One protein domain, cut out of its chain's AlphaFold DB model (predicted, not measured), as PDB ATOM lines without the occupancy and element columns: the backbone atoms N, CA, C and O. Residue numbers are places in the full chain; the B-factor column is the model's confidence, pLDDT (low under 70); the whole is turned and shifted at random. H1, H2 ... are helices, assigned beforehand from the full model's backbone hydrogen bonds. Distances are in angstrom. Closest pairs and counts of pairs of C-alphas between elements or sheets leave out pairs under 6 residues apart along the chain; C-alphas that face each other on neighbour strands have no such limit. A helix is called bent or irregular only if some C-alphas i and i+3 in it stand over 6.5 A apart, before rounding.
ATOM      1  N   ILE A   8     384.144 516.067 898.577       89.50
ATOM      2  CA  ILE A   8     384.341 515.395 897.284       89.50
ATOM      3  C   ILE A   8     384.163 513.882 897.446       89.50
ATOM      4  O   ILE A   8     383.352 513.286 896.746       89.50
ATOM      5  N   ALA A   9     384.830 513.276 898.432       88.56
ATOM      6  CA  ALA A   9     384.724 511.842 898.696       88.56
ATOM      7  C   ALA A   9     383.279 511.416 899.011       88.56
ATOM      8  O   ALA A   9     382.786 510.437 898.453       88.56
ATOM      9  N   LYS A  10     382.567 512.184 899.848       89.19
ATOM     10  CA  LYS A  10     381.152 511.923 900.163       89.19
ATOM     11  C   LYS A  10     380.263 512.015 898.919       89.19
ATOM     12  O   LYS A  10     379.389 511.171 898.736       89.19
ATOM     13  N   GLY A  11     380.475 513.031 898.079       92.38
ATOM     14  CA  GLY A  11     379.724 513.229 896.839       92.38
ATOM     15  C   GLY A  11     379.946 512.090 895.846       92.38
ATOM     16  O   GLY A  11     378.980 511.482 895.387       92.38
ATOM     17  N   SER A  12     381.208 511.745 895.584       94.81
ATOM     18  CA  SER A  12     381.571 510.633 894.701       94.81
ATOM     19  C   SER A  12     380.993 509.315 895.205       94.81
ATOM     20  O   SER A  12     380.330 508.613 894.450       94.81
ATOM     21  N   LEU A  13     381.143 509.013 896.499       94.88
ATOM     22  CA  LEU A  13     380.602 507.785 897.076       94.88
ATOM     23  C   LEU A  13     379.072 507.726 896.984       94.88
ATOM     24  O   LEU A  13     378.522 506.664 896.705       94.88
ATOM     25  N   TYR A  14     378.379 508.850 897.185       96.06
ATOM     26  CA  TYR A  14     376.929 508.915 897.014       96.06
ATOM     27  C   TYR A  14     376.511 508.581 895.576       96.06
ATOM     28  O   TYR A  14     375.594 507.785 895.374       96.06
ATOM     29  N   LEU A  15     377.190 509.151 894.573       97.25
ATOM     30  CA  LEU A  15     376.908 508.885 893.157       97.25
ATOM     31  C   LEU A  15     377.214 507.431 892.778       97.25
ATOM     32  O   LEU A  15     376.392 506.775 892.128       97.25
ATOM     33  N   THR A  16     378.350 506.906 893.241       97.06
ATOM     34  CA  THR A  16     378.730 505.506 893.039       97.06
ATOM     35  C   THR A  16     377.704 504.578 893.677       97.06
ATOM     36  O   THR A  16     377.207 503.686 893.004       97.06
ATOM     37  N   ALA A  17     377.297 504.823 894.924       97.94
ATOM     38  CA  ALA A  17     376.272 504.036 895.608       97.94
ATOM     39  C   ALA A  17     374.911 504.099 894.899       97.94
ATOM     40  O   ALA A  17     374.237 503.078 894.755       97.94
ATOM     41  N   ASN A  18     374.517 505.279 894.410       97.62
ATOM     42  CA  ASN A  18     373.278 505.448 893.654       97.62
ATOM     43  C   ASN A  18     373.290 504.674 892.324       97.62
ATOM     44  O   ASN A  18     372.239 504.233 891.869       97.62
ATOM     45  N   THR A  19     374.467 504.486 891.727       97.50
ATOM     46  CA  THR A  19     374.648 503.665 890.523       97.50
ATOM     47  C   THR A  19     374.730 502.178 890.869       97.50
ATOM     48  O   THR A  19     374.099 501.352 890.214       97.50
ATOM     49  N   ALA A  20     375.468 501.831 891.923       97.38
ATOM     50  CA  ALA A  20     375.729 500.460 892.335       97.38
ATOM     51  C   ALA A  20     374.444 499.731 892.747       97.38
ATOM     52  O   ALA A  20     374.241 498.599 892.326       97.38
ATOM     53  N   ARG A  21     373.515 500.399 893.449       97.62
ATOM     54  CA  ARG A  21     372.208 499.811 893.814       97.62
ATOM     55  C   ARG A  21     371.348 499.375 892.625       97.62
ATOM     56  O   ARG A  21     370.376 498.669 892.830       97.62
ATOM     57  N   LEU A  22     371.631 499.872 891.418       97.75
ATOM     58  CA  LEU A  22     370.893 499.525 890.197       97.75
ATOM     59  C   LEU A  22     371.485 498.302 889.489       97.75
ATOM     60  O   LEU A  22     370.931 497.845 888.496       97.75
ATOM     61  N   ILE A  23     372.657 497.850 889.928       97.19
ATOM     62  CA  ILE A  23     373.487 496.867 889.233       97.19
ATOM     63  C   ILE A  23     373.773 495.673 890.134       97.19
ATOM     64  O   ILE A  23     373.739 494.549 889.664       97.19
ATOM     65  N   ASP A  24     374.100 495.921 891.395       97.62
ATOM     66  CA  ASP A  24     374.478 494.905 892.366       97.62
ATOM     67  C   ASP A  24     373.233 494.473 893.159       97.62
ATOM     68  O   ASP A  24     372.660 495.314 893.866       97.62
ATOM     69  N   PRO A  25     372.800 493.202 893.055       98.06
ATOM     70  CA  PRO A  25     371.614 492.698 893.747       98.06
ATOM     71  C   PRO A  25     371.657 492.899 895.259       98.06
ATOM     72  O   PRO A  25     370.666 493.320 895.854       98.06
ATOM     73  N   GLN A  26     372.809 492.685 895.892       97.56
ATOM     74  CA  GLN A  26     372.948 492.796 897.344       97.56
ATOM     75  C   GLN A  26     372.799 494.254 897.803       97.56
ATOM     76  O   GLN A  26     372.139 494.543 898.802       97.56
ATOM     77  N   LEU A  27     373.361 495.204 897.048       98.00
ATOM     78  CA  LEU A  27     373.175 496.635 897.315       98.00
ATOM     79  C   LEU A  27     371.760 497.117 896.958       98.00
ATOM     80  O   LEU A  27     371.221 498.001 897.634       98.00
ATOM     81  N   GLY A  28     371.155 496.540 895.918       97.88
ATOM     82  CA  GLY A  28     369.761 496.757 895.536       97.88
ATOM     83  C   GLY A  28     368.792 496.332 896.638       97.88
ATOM     84  O   GLY A  28     367.919 497.119 897.006       97.88
ATOM     85  N   LYS A  29     369.017 495.162 897.248       98.00
ATOM     86  CA  LYS A  29     368.269 494.663 898.410       98.00
ATOM     87  C   LYS A  29     368.307 495.644 899.575       98.00
ATOM     88  O   LYS A  29     367.259 496.068 900.056       98.00
ATOM     89  N   VAL A  30     369.508 496.095 899.960       97.94
ATOM     90  CA  VAL A  30     369.675 497.097 901.028       97.94
ATOM     91  C   VAL A  30     368.886 498.365 900.706       97.94
ATOM     92  O   VAL A  30     368.222 498.921 901.575       97.94
ATOM     93  N   TYR A  31     368.934 498.847 899.465       98.12
ATOM     94  CA  TYR A  31     368.163 500.025 899.070       98.12
ATOM     95  C   TYR A  31     366.647 499.800 899.176       98.12
ATOM     96  O   TYR A  31     365.938 500.663 899.703       98.12
ATOM     97  N   TYR A  32     366.167 498.658 898.686       98.06
ATOM     98  CA  TYR A  32     364.759 498.276 898.707       98.06
ATOM     99  C   TYR A  32     364.224 498.195 900.139       98.06
ATOM    100  O   TYR A  32     363.246 498.867 900.456       98.06
ATOM    101  N   GLU A  33     364.910 497.479 901.032       97.44
ATOM    102  CA  GLU A  33     364.532 497.360 902.447       97.44
ATOM    103  C   GLU A  33     364.440 498.733 903.120       97.44
ATOM    104  O   GLU A  33     363.476 499.043 903.821       97.44
ATOM    105  N   GLN A  34     365.410 499.615 902.855       96.88
ATOM    106  CA  GLN A  34     365.396 500.963 903.416       96.88
ATOM    107  C   GLN A  34     364.190 501.781 902.954       96.88
ATOM    108  O   GLN A  34     363.616 502.502 903.765       96.88
ATOM    109  N   MET A  35     363.793 501.686 901.686       95.81
ATOM    110  CA  MET A  35     362.673 502.466 901.157       95.81
ATOM    111  C   MET A  35     361.300 501.856 901.450       95.81
ATOM    112  O   MET A  35     360.375 502.583 901.808       95.81
ATOM    113  N   VAL A  36     361.158 500.546 901.267       95.69
ATOM    114  CA  VAL A  36     359.863 499.856 901.296       95.69
ATOM    115  C   VAL A  36     359.513 499.408 902.707       95.69
ATOM    116  O   VAL A  36     358.436 499.749 903.187       95.69
ATOM    117  N   VAL A  37     360.438 498.725 903.387       94.62
ATOM    118  CA  VAL A  37     360.204 498.176 904.732       94.62
ATOM    119  C   VAL A  37     360.343 499.273 905.784       94.62
ATOM    120  O   VAL A  37     359.447 499.489 906.592       94.62
ATOM    121  N   HIS A  38     361.448 500.019 905.755       93.56
ATOM    122  CA  HIS A  38     361.733 501.025 906.783       93.56
ATOM    123  C   HIS A  38     361.162 502.417 906.480       93.56
ATOM    124  O   HIS A  38     361.246 503.305 907.328       93.56
ATOM    125  N   GLY A  39     360.635 502.652 905.274       92.50
ATOM    126  CA  GLY A  39     360.068 503.950 904.898       92.50
ATOM    127  C   GLY A  39     361.078 505.107 904.888       92.50
ATOM    128  O   GLY A  39     360.694 506.269 905.023       92.50
ATOM    129  N   ASN A  40     362.377 504.828 904.762       92.81
ATOM    130  CA  ASN A  40     363.399 505.868 904.739       92.81
ATOM    131  C   ASN A  40     363.407 506.606 903.389       92.81
ATOM    132  O   ASN A  40     363.274 505.986 902.331       92.81
ATOM    133  N   PRO A  41     363.641 507.932 903.388       92.44
ATOM    134  CA  PRO A  41     363.736 508.695 902.151       92.44
ATOM    135  C   PRO A  41     364.952 508.262 901.322       92.44
ATOM    136  O   PRO A  41     365.968 507.810 901.862       92.44
ATOM    137  N   HIS A  42     364.874 508.492 900.008       93.44
ATOM    138  CA  HIS A  42     365.898 508.113 899.025       93.44
ATOM    139  C   HIS A  42     367.326 508.462 899.468       93.44
ATOM    140  O   HIS A  42     368.213 507.615 899.437       93.44
ATOM    141  N   THR A  43     367.553 509.691 899.936       93.12
ATOM    142  CA  THR A  43     368.889 510.153 900.343       93.12
ATOM    143  C   THR A  43     369.470 509.319 901.486       93.12
ATOM    144  O   THR A  43     370.654 508.979 901.459       93.12
ATOM    145  N   LYS A  44     368.643 508.939 902.469       93.94
ATOM    146  CA  LYS A  44     369.040 508.082 903.595       93.94
ATOM    147  C   LYS A  44     369.278 506.643 903.136       93.94
ATOM    148  O   LYS A  44     370.289 506.060 903.524       93.94
ATOM    149  N   ALA A  45     368.420 506.114 902.263       96.75
ATOM    150  CA  ALA A  45     368.598 504.792 901.665       96.75
ATOM    151  C   ALA A  45     369.919 504.700 900.878       96.75
ATOM    152  O   ALA A  45     370.717 503.797 901.119       96.75
ATOM    153  N   VAL A  46     370.233 505.685 900.027       97.25
ATOM    154  CA  VAL A  46     371.515 505.732 899.299       97.25
ATOM    155  C   VAL A  46     372.703 505.858 900.255       97.25
ATOM    156  O   VAL A  46     373.719 505.200 900.057       97.25
ATOM    157  N   CYS A  47     372.594 506.632 901.340       95.88
ATOM    158  CA  CYS A  47     373.660 506.703 902.347       95.88
ATOM    159  C   CYS A  47     373.888 505.366 903.073       95.88
ATOM    160  O   CYS A  47     375.016 505.080 903.493       95.88
ATOM    161  N   ARG A  48     372.842 504.545 903.231       97.50
ATOM    162  CA  ARG A  48     372.968 503.185 903.765       97.50
ATOM    163  C   ARG A  48     373.690 502.277 902.771       97.50
ATOM    164  O   ARG A  48     374.646 501.621 903.171       97.50
ATOM    165  N   VAL A  49     373.328 502.338 901.489       98.19
ATOM    166  CA  VAL A  49     374.041 501.630 900.408       98.19
ATOM    167  C   VAL A  49     375.514 502.031 900.362       98.19
ATOM    168  O   VAL A  49     376.383 501.171 900.344       98.19
ATOM    169  N   ALA A  50     375.815 503.329 900.423       97.00
ATOM    170  CA  ALA A  50     377.186 503.834 900.471       97.00
ATOM    171  C   ALA A  50     377.982 503.232 901.639       97.00
ATOM    172  O   ALA A  50     379.147 502.888 901.485       97.00
ATOM    173  N   THR A  51     377.338 503.062 902.796       96.06
ATOM    174  CA  THR A  51     377.968 502.452 903.975       96.06
ATOM    175  C   THR A  51     378.275 500.967 903.745       96.06
ATOM    176  O   THR A  51     379.347 500.518 904.130       96.06
ATOM    177  N   ALA A  52     377.390 500.231 903.064       96.44
ATOM    178  CA  ALA A  52     377.630 498.839 902.670       96.44
ATOM    179  C   ALA A  52     378.684 498.693 901.552       96.44
ATOM    180  O   ALA A  52     379.365 497.674 901.472       96.44
ATOM    181  N   LEU A  53     378.841 499.713 900.703       96.69
ATOM    182  CA  LEU A  53     379.786 499.711 899.586       96.69
ATOM    183  C   LEU A  53     381.236 499.998 900.022       96.69
ATOM    184  O   LEU A  53     382.158 499.416 899.457       96.69
ATOM    185  N   ILE A  54     381.456 500.851 901.032       95.88
ATOM    186  CA  ILE A  54     382.802 501.197 901.540       95.88
ATOM    187  C   ILE A  54     383.689 499.969 901.818       95.88
ATOM    188  O   ILE A  54     384.787 499.922 901.260       95.88
ATOM    189  N   PRO A  55     383.276 498.971 902.628       95.88
ATOM    190  CA  PRO A  55     384.141 497.827 902.926       95.88
ATOM    191  C   PRO A  55     384.492 497.016 901.674       95.88
ATOM    192  O   PRO A  55     385.582 496.457 901.597       95.88
ATOM    193  N   ARG A  56     383.613 496.997 900.662       96.00
ATOM    194  CA  ARG A  56     383.878 496.328 899.382       96.00
ATOM    195  C   ARG A  56     384.968 497.046 898.592       96.00
ATOM    196  O   ARG A  56     385.892 496.395 898.120       96.00
ATOM    197  N   ILE A  57     384.892 498.376 898.507       95.50
ATOM    198  CA  ILE A  57     385.923 499.207 897.865       95.50
ATOM    199  C   ILE A  57     387.269 499.009 898.569       95.50
ATOM    200  O   ILE A  57     388.264 498.727 897.912       95.50
ATOM    201  N   LEU A  58     387.290 499.101 899.903       95.88
ATOM    202  CA  LEU A  58     388.515 498.915 900.684       95.88
ATOM    203  C   LEU A  58     389.133 497.534 900.456       95.88
ATOM    204  O   LEU A  58     390.348 497.427 900.323       95.88
ATOM    205  N   ARG A  59     388.305 496.489 900.372       96.81
ATOM    206  CA  ARG A  59     388.765 495.125 900.104       96.81
ATOM    207  C   ARG A  59     389.392 494.987 898.716       96.81
ATOM    208  O   ARG A  59     390.506 494.495 898.620       96.81
ATOM    209  N   VAL A  60     388.714 495.462 897.672       96.75
ATOM    210  CA  VAL A  60     389.204 495.473 896.277       96.75
ATOM    211  C   VAL A  60     390.535 496.214 896.165       96.75
ATOM    212  O   VAL A  60     391.470 495.705 895.559       96.75
ATOM    213  N   MET A  61     390.641 497.382 896.805       96.44
ATOM    214  CA  MET A  61     391.873 498.174 896.815       96.44
ATOM    215  C   MET A  61     393.007 497.475 897.569       96.44
ATOM    216  O   MET A  61     394.139 497.478 897.101       96.44
ATOM    217  N   LYS A  62     392.716 496.875 898.730       97.50
ATOM    218  CA  LYS A  62     393.718 496.175 899.546       97.50
ATOM    219  C   LYS A  62     394.228 494.903 898.869       97.50
ATOM    220  O   LYS A  62     395.406 494.592 898.974       97.50
ATOM    221  N   GLU A  63     393.339 494.168 898.209       96.88
ATOM    222  CA  GLU A  63     393.644 492.905 897.526       96.88
ATOM    223  C   GLU A  63     394.134 493.121 896.080       96.88
ATOM    224  O   GLU A  63     394.484 492.149 895.421       96.88
ATOM    225  N   ASN A  64     394.161 494.369 895.589       96.19
ATOM    226  CA  ASN A  64     394.522 494.744 894.217       96.19
ATOM    227  C   ASN A  64     393.864 493.854 893.147       96.19
ATOM    228  O   ASN A  64     394.524 493.295 892.272       96.19
ATOM    229  N   ARG A  65     392.545 493.695 893.250       95.06
ATOM    230  CA  ARG A  65     391.754 492.870 892.332       95.06
ATOM    231  C   ARG A  65     390.561 493.633 891.798       95.06
ATOM    232  O   ARG A  65     390.153 494.630 892.384       95.06
ATOM    233  N   ASP A  66     389.935 493.093 890.767       94.69
ATOM    234  CA  ASP A  66     388.707 493.660 890.231       94.69
ATOM    235  C   ASP A  66     387.494 493.420 891.142       94.69
ATOM    236  O   ASP A  66     387.381 492.422 891.869       94.69
ATOM    237  N   TYR A  67     386.550 494.363 891.090       94.94
ATOM    238  CA  TYR A  67     385.267 494.222 891.766       94.94
ATOM    239  C   TYR A  67     384.361 493.259 890.996       94.94
ATOM    240  O   TYR A  67     383.965 493.534 889.864       94.94
ATOM    241  N   VAL A  68     383.983 492.165 891.653       95.81
ATOM    242  CA  VAL A  68     383.051 491.163 891.127       95.81
ATOM    243  C   VAL A  68     381.682 491.370 891.768       95.81
ATOM    244  O   VAL A  68     381.580 491.571 892.981       95.81
ATOM    245  N   ILE A  69     380.634 491.353 890.946       96.31
ATOM    246  CA  ILE A  69     379.244 491.438 891.403       96.31
ATOM    247  C   ILE A  69     378.781 490.027 891.742       96.31
ATOM    248  O   ILE A  69     379.073 489.097 890.998       96.31
ATOM    249  N   TYR A  70     378.043 489.889 892.838       96.12
ATOM    250  CA  TYR A  70     377.485 488.618 893.278       96.12
ATOM    251  C   TYR A  70     375.958 488.692 893.325       96.12
ATOM    252  O   TYR A  70     375.395 489.763 893.583       96.12
ATOM    253  N   ASP A  71     375.299 487.565 893.077       95.81
ATOM    254  CA  ASP A  71     373.868 487.391 893.340       95.81
ATOM    255  C   ASP A  71     373.574 487.319 894.861       95.81
ATOM    256  O   ASP A  71     374.401 487.705 895.700       95.81
ATOM    257  N   LEU A  72     372.356 486.920 895.237       94.38
ATOM    258  CA  LEU A  72     371.954 486.828 896.647       94.38
ATOM    259  C   LEU A  72     372.456 485.540 897.309       94.38
ATOM    260  O   LEU A  72     372.604 485.500 898.530       94.38
ATOM    261  N   GLU A  73     372.736 484.530 896.497       94.50
ATOM    262  CA  GLU A  73     373.195 483.195 896.852       94.50
ATOM    263  C   GLU A  73     374.729 483.133 896.996       94.50
ATOM    264  O   GLU A  73     375.259 482.209 897.607       94.50
ATOM    265  N   GLY A  74     375.445 484.146 896.501       92.81
ATOM    266  CA  GLY A  74     376.897 484.273 896.598       92.81
ATOM    267  C   GLY A  74     377.665 483.837 895.349       92.81
ATOM    268  O   GLY A  74     378.886 483.695 895.423       92.81
ATOM    269  N   ASN A  75     377.003 483.670 894.204       96.25
ATOM    270  CA  ASN A  75     377.649 483.346 892.934       96.25
ATOM    271  C   ASN A  75     378.065 484.616 892.181       96.25
ATOM    272  O   ASN A  75     377.331 485.610 892.182       96.25
ATOM    273  N   PRO A  76     379.241 484.616 891.528       96.88
ATOM    274  CA  PRO A  76     379.675 485.739 890.712       96.88
ATOM    275  C   PRO A  76     378.810 485.850 889.452       96.88
ATOM    276  O   PRO A  76     378.583 484.866 888.753       96.88
ATOM    277  N   ILE A  77     378.365 487.065 889.139       97.44
ATOM    278  CA  ILE A  77     377.487 487.348 888.002       97.44
ATOM    279  C   ILE A  77     377.991 488.525 887.171       97.44
ATOM    280  O   ILE A  77     378.754 489.387 887.622       97.44
ATOM    281  N   SER A  78     377.504 488.603 885.937       97.38
ATOM    282  CA  SER A  78     377.763 489.736 885.064       97.38
ATOM    283  C   SER A  78     376.973 490.981 885.484       97.38
ATOM    284  O   SER A  78     375.905 490.941 886.102       97.38
ATOM    285  N   ARG A  79     377.446 492.145 885.030       96.00
ATOM    286  CA  ARG A  79     376.751 493.426 885.227       96.00
ATOM    287  C   ARG A  79     375.335 493.445 884.632       96.00
ATOM    288  O   ARG A  79     374.472 494.171 885.129       96.00
ATOM    289  N   LYS A  80     375.113 492.718 883.530       97.12
ATOM    290  CA  LYS A  80     373.812 492.653 882.844       97.12
ATOM    291  C   LYS A  80     372.813 491.843 883.667       97.12
ATOM    292  O   LYS A  80     371.697 492.311 883.875       97.12
ATOM    293  N   GLU A  81     373.241 490.694 884.181       96.88
ATOM    294  CA  GLU A  81     372.432 489.845 885.062       96.88
ATOM    295  C   GLU A  81     372.098 490.563 886.364       96.88
ATOM    296  O   GLU A  81     370.933 490.622 886.742       96.88
ATOM    297  N   GLY A  82     373.076 491.222 886.990       97.50
ATOM    298  CA  GLY A  82     372.827 491.976 888.217       97.50
ATOM    299  C   GLY A  82     371.763 493.068 888.039       97.50
ATOM    300  O   GLY A  82     370.830 493.175 888.834       97.50
ATOM    301  N   ARG A  83     371.818 493.824 886.930       97.31
ATOM    302  CA  ARG A  83     370.766 494.799 886.575       97.31
ATOM    303  C   ARG A  83     369.396 494.150 886.392       97.31
ATOM    304  O   ARG A  83     368.396 494.753 886.779       97.31
ATOM    305  N   LYS A  84     369.347 492.965 885.778       97.62
ATOM    306  CA  LYS A  84     368.107 492.210 885.572       97.62
ATOM    307  C   LYS A  84     367.498 491.814 886.919       97.62
ATOM    308  O   LYS A  84     366.366 492.204 887.189       97.62
ATOM    309  N   ILE A  85     368.286 491.192 887.797       97.38
ATOM    310  CA  ILE A  85     367.858 490.785 889.146       97.38
ATOM    311  C   ILE A  85     367.347 491.988 889.941       97.38
ATOM    312  O   ILE A  85     366.262 491.939 890.513       97.38
ATOM    313  N   VAL A  86     368.083 493.106 889.940       97.50
ATOM    314  CA  VAL A  86     367.652 494.320 890.651       97.50
ATOM    315  C   VAL A  86     366.317 494.844 890.123       97.50
ATOM    316  O   VAL A  86     365.471 495.264 890.911       97.50
ATOM    317  N   LYS A  87     366.118 494.836 888.801       96.38
ATOM    318  CA  LYS A  87     364.872 495.303 888.187       96.38
ATOM    319  C   LYS A  87     363.692 494.388 888.518       96.38
ATOM    320  O   LYS A  87     362.595 494.901 888.710       96.38
ATOM    321  N   GLU A  88     363.916 493.079 888.567       96.62
ATOM    322  CA  GLU A  88     362.876 492.072 888.802       96.62
ATOM    323  C   GLU A  88     362.506 491.955 890.286       96.62
ATOM    324  O   GLU A  88     361.327 491.946 890.622       96.62
ATOM    325  N   GLN A  89     363.495 491.918 891.182       96.19
ATOM    326  CA  GLN A  89     363.281 491.601 892.599       96.19
ATOM    327  C   GLN A  89     363.269 492.831 893.515       96.19
ATOM    328  O   GLN A  89     362.603 492.834 894.547       96.19
ATOM    329  N   PHE A  90     363.993 493.896 893.156       95.88
ATOM    330  CA  PHE A  90     364.189 495.080 894.009       95.88
ATOM    331  C   PHE A  90     363.572 496.346 893.412       95.88
ATOM    332  O   PHE A  90     364.061 497.468 893.602       95.88
ATOM    333  N   PHE A  91     362.458 496.179 892.700       93.12
ATOM    334  CA  PHE A  91     361.678 497.293 892.190       93.12
ATOM    335  C   PHE A  91     361.002 498.050 893.338       93.12
ATOM    336  O   PHE A  91     360.193 497.500 894.075       93.12
ATOM    337  N   VAL A  92     361.319 499.340 893.487       93.00
ATOM    338  CA  VAL A  92     360.625 500.223 894.438       93.00
ATOM    339  C   VAL A  92     359.425 500.861 893.734       93.00
ATOM    340  O   VAL A  92     359.680 501.689 892.845       93.00
ATOM    341  N   PRO A  93     358.178 500.546 894.150       91.81
ATOM    342  CA  PRO A  93     356.964 501.083 893.538       91.81
ATOM    343  C   PRO A  93     356.911 502.609 893.580       91.81
ATOM    344  O   PRO A  93     357.459 503.247 894.491       91.81
ATOM    345  N   GLU A  94     356.261 503.211 892.587       87.69
ATOM    346  CA  GLU A  94     356.207 504.669 892.461       87.69
ATOM    347  C   GLU A  94     355.409 505.299 893.611       87.69
ATOM    348  O   GLU A  94     355.774 506.361 894.109       87.69
ATOM    349  N   GLU A  95     354.415 504.598 894.147       87.38
ATOM    350  CA  GLU A  95     353.616 505.016 895.302       87.38
ATOM    351  C   GLU A  95     354.506 505.223 896.536       87.38
ATOM    352  O   GLU A  95     354.402 506.233 897.240       87.38
ATOM    353  N   VAL A  96     355.455 504.306 896.768       87.81
ATOM    354  CA  VAL A  96     356.437 504.411 897.857       87.81
ATOM    355  C   VAL A  96     357.338 505.627 897.641       87.81
ATOM    356  O   VAL A  96     357.626 506.367 898.587       87.81
ATOM    357  N   ARG A  97     357.760 505.878 896.398       85.81
ATOM    358  CA  ARG A  97     358.603 507.034 896.057       85.81
ATOM    359  C   ARG A  97     357.863 508.349 896.255       85.81
ATOM    360  O   ARG A  97     358.425 509.272 896.844       85.81
ATOM    361  N   GLN A  98     356.609 508.429 895.821       84.06
ATOM    362  CA  GLN A  98     355.770 509.611 895.975       84.06
ATOM    363  C   GLN A  98     355.469 509.903 897.445       84.06
ATOM    364  O   GLN A  98     355.592 511.055 897.868       84.06
ATOM    365  N   ARG A  99     355.145 508.873 898.239       81.31
ATOM    366  CA  ARG A  99     354.916 508.989 899.690       81.31
ATOM    367  C   ARG A  99     356.124 509.576 900.418       81.31
ATOM    368  O   ARG A  99     355.971 510.404 901.310       81.31
ATOM    369  N   LEU A 100     357.322 509.138 900.042       78.50
ATOM    370  CA  LEU A 100     358.576 509.517 900.698       78.50
ATOM    371  C   LEU A 100     359.253 510.736 900.058       78.50
ATOM    372  O   LEU A 100     360.318 511.170 900.507       78.50
ATOM    373  N   SER A 101     358.649 511.305 899.015       70.75
ATOM    374  CA  SER A 101     359.162 512.494 898.352       70.75
ATOM    375  C   SER A 101     358.922 513.729 899.216       70.75
ATOM    376  O   SER A 101     357.792 514.164 899.436       70.75
TER     377      SER A 101
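AT A GLANCE: This is residues 8 to 101 of the 140 residues of an uncharacterized protein of marine sediment metagenome (UniProt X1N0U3). What is the shape? H2 and arm H3a of bent H3 form a hairpin; H1 crosses H3a, H4 and H5 pack on parts of H2, and H3b reaches away, touching no helix. What builds it? The printed part has 94 residues with five named helices, H1 to H5 in order, no named strand: all helix, compact, radius of gyration of the C-alphas 13.4 A, spans 42 by 31 by 18 A.

IN THESE COORDINATES: Where is the longest helix? By hydrogen bonds H3, residues 42 to 63, was assigned as one helix, but it is bent, C-alphas 52 and 55 being 6.6 A apart: H3a is residues 42 to 52, H3b 55 to 63. Where are the others? H2 is residues 25 to 37, 16.8 A; H1 8 to 20, 17.9 A, from C-alpha (384.341, 515.395, 897.284); H4 79 to 89; H5 94 to 99, ending at C-alpha (354.916, 508.989, 899.690).

HOW THE PARTS SIT: What touches H3a? H2, the hub, touches it at a steep tilt of 39 degrees, opposite ways, closest C-alphas Gln 34 and Ala 45, 5.3 A. Residues 13 to 18 of H1 alone touch it, about perpendicular at 85 degrees, closest C-alphas Ala 17 and Ala 50, 5.0 A. What else touches H2? H4 touches residues 25 to 29 alone, closest C-alphas Pro 25 and Val 86, 5.3 A; H5 only just touches residues 35 to 36, with 3 pairs of C-alphas within 8 A, closest Val 36 and Val 96, 6.7 A. Are the helix backbones whole? In H1, H2, H3a, H3b, H4 and H5 every O i to N i+4 pair is within hydrogen-bond range.

THE WHOLE: Which link is long? H3 to H4, 15 residues. Is anything cut or uncertain? The printed part has no cut, and no printed residue is under 70 in pLDDT.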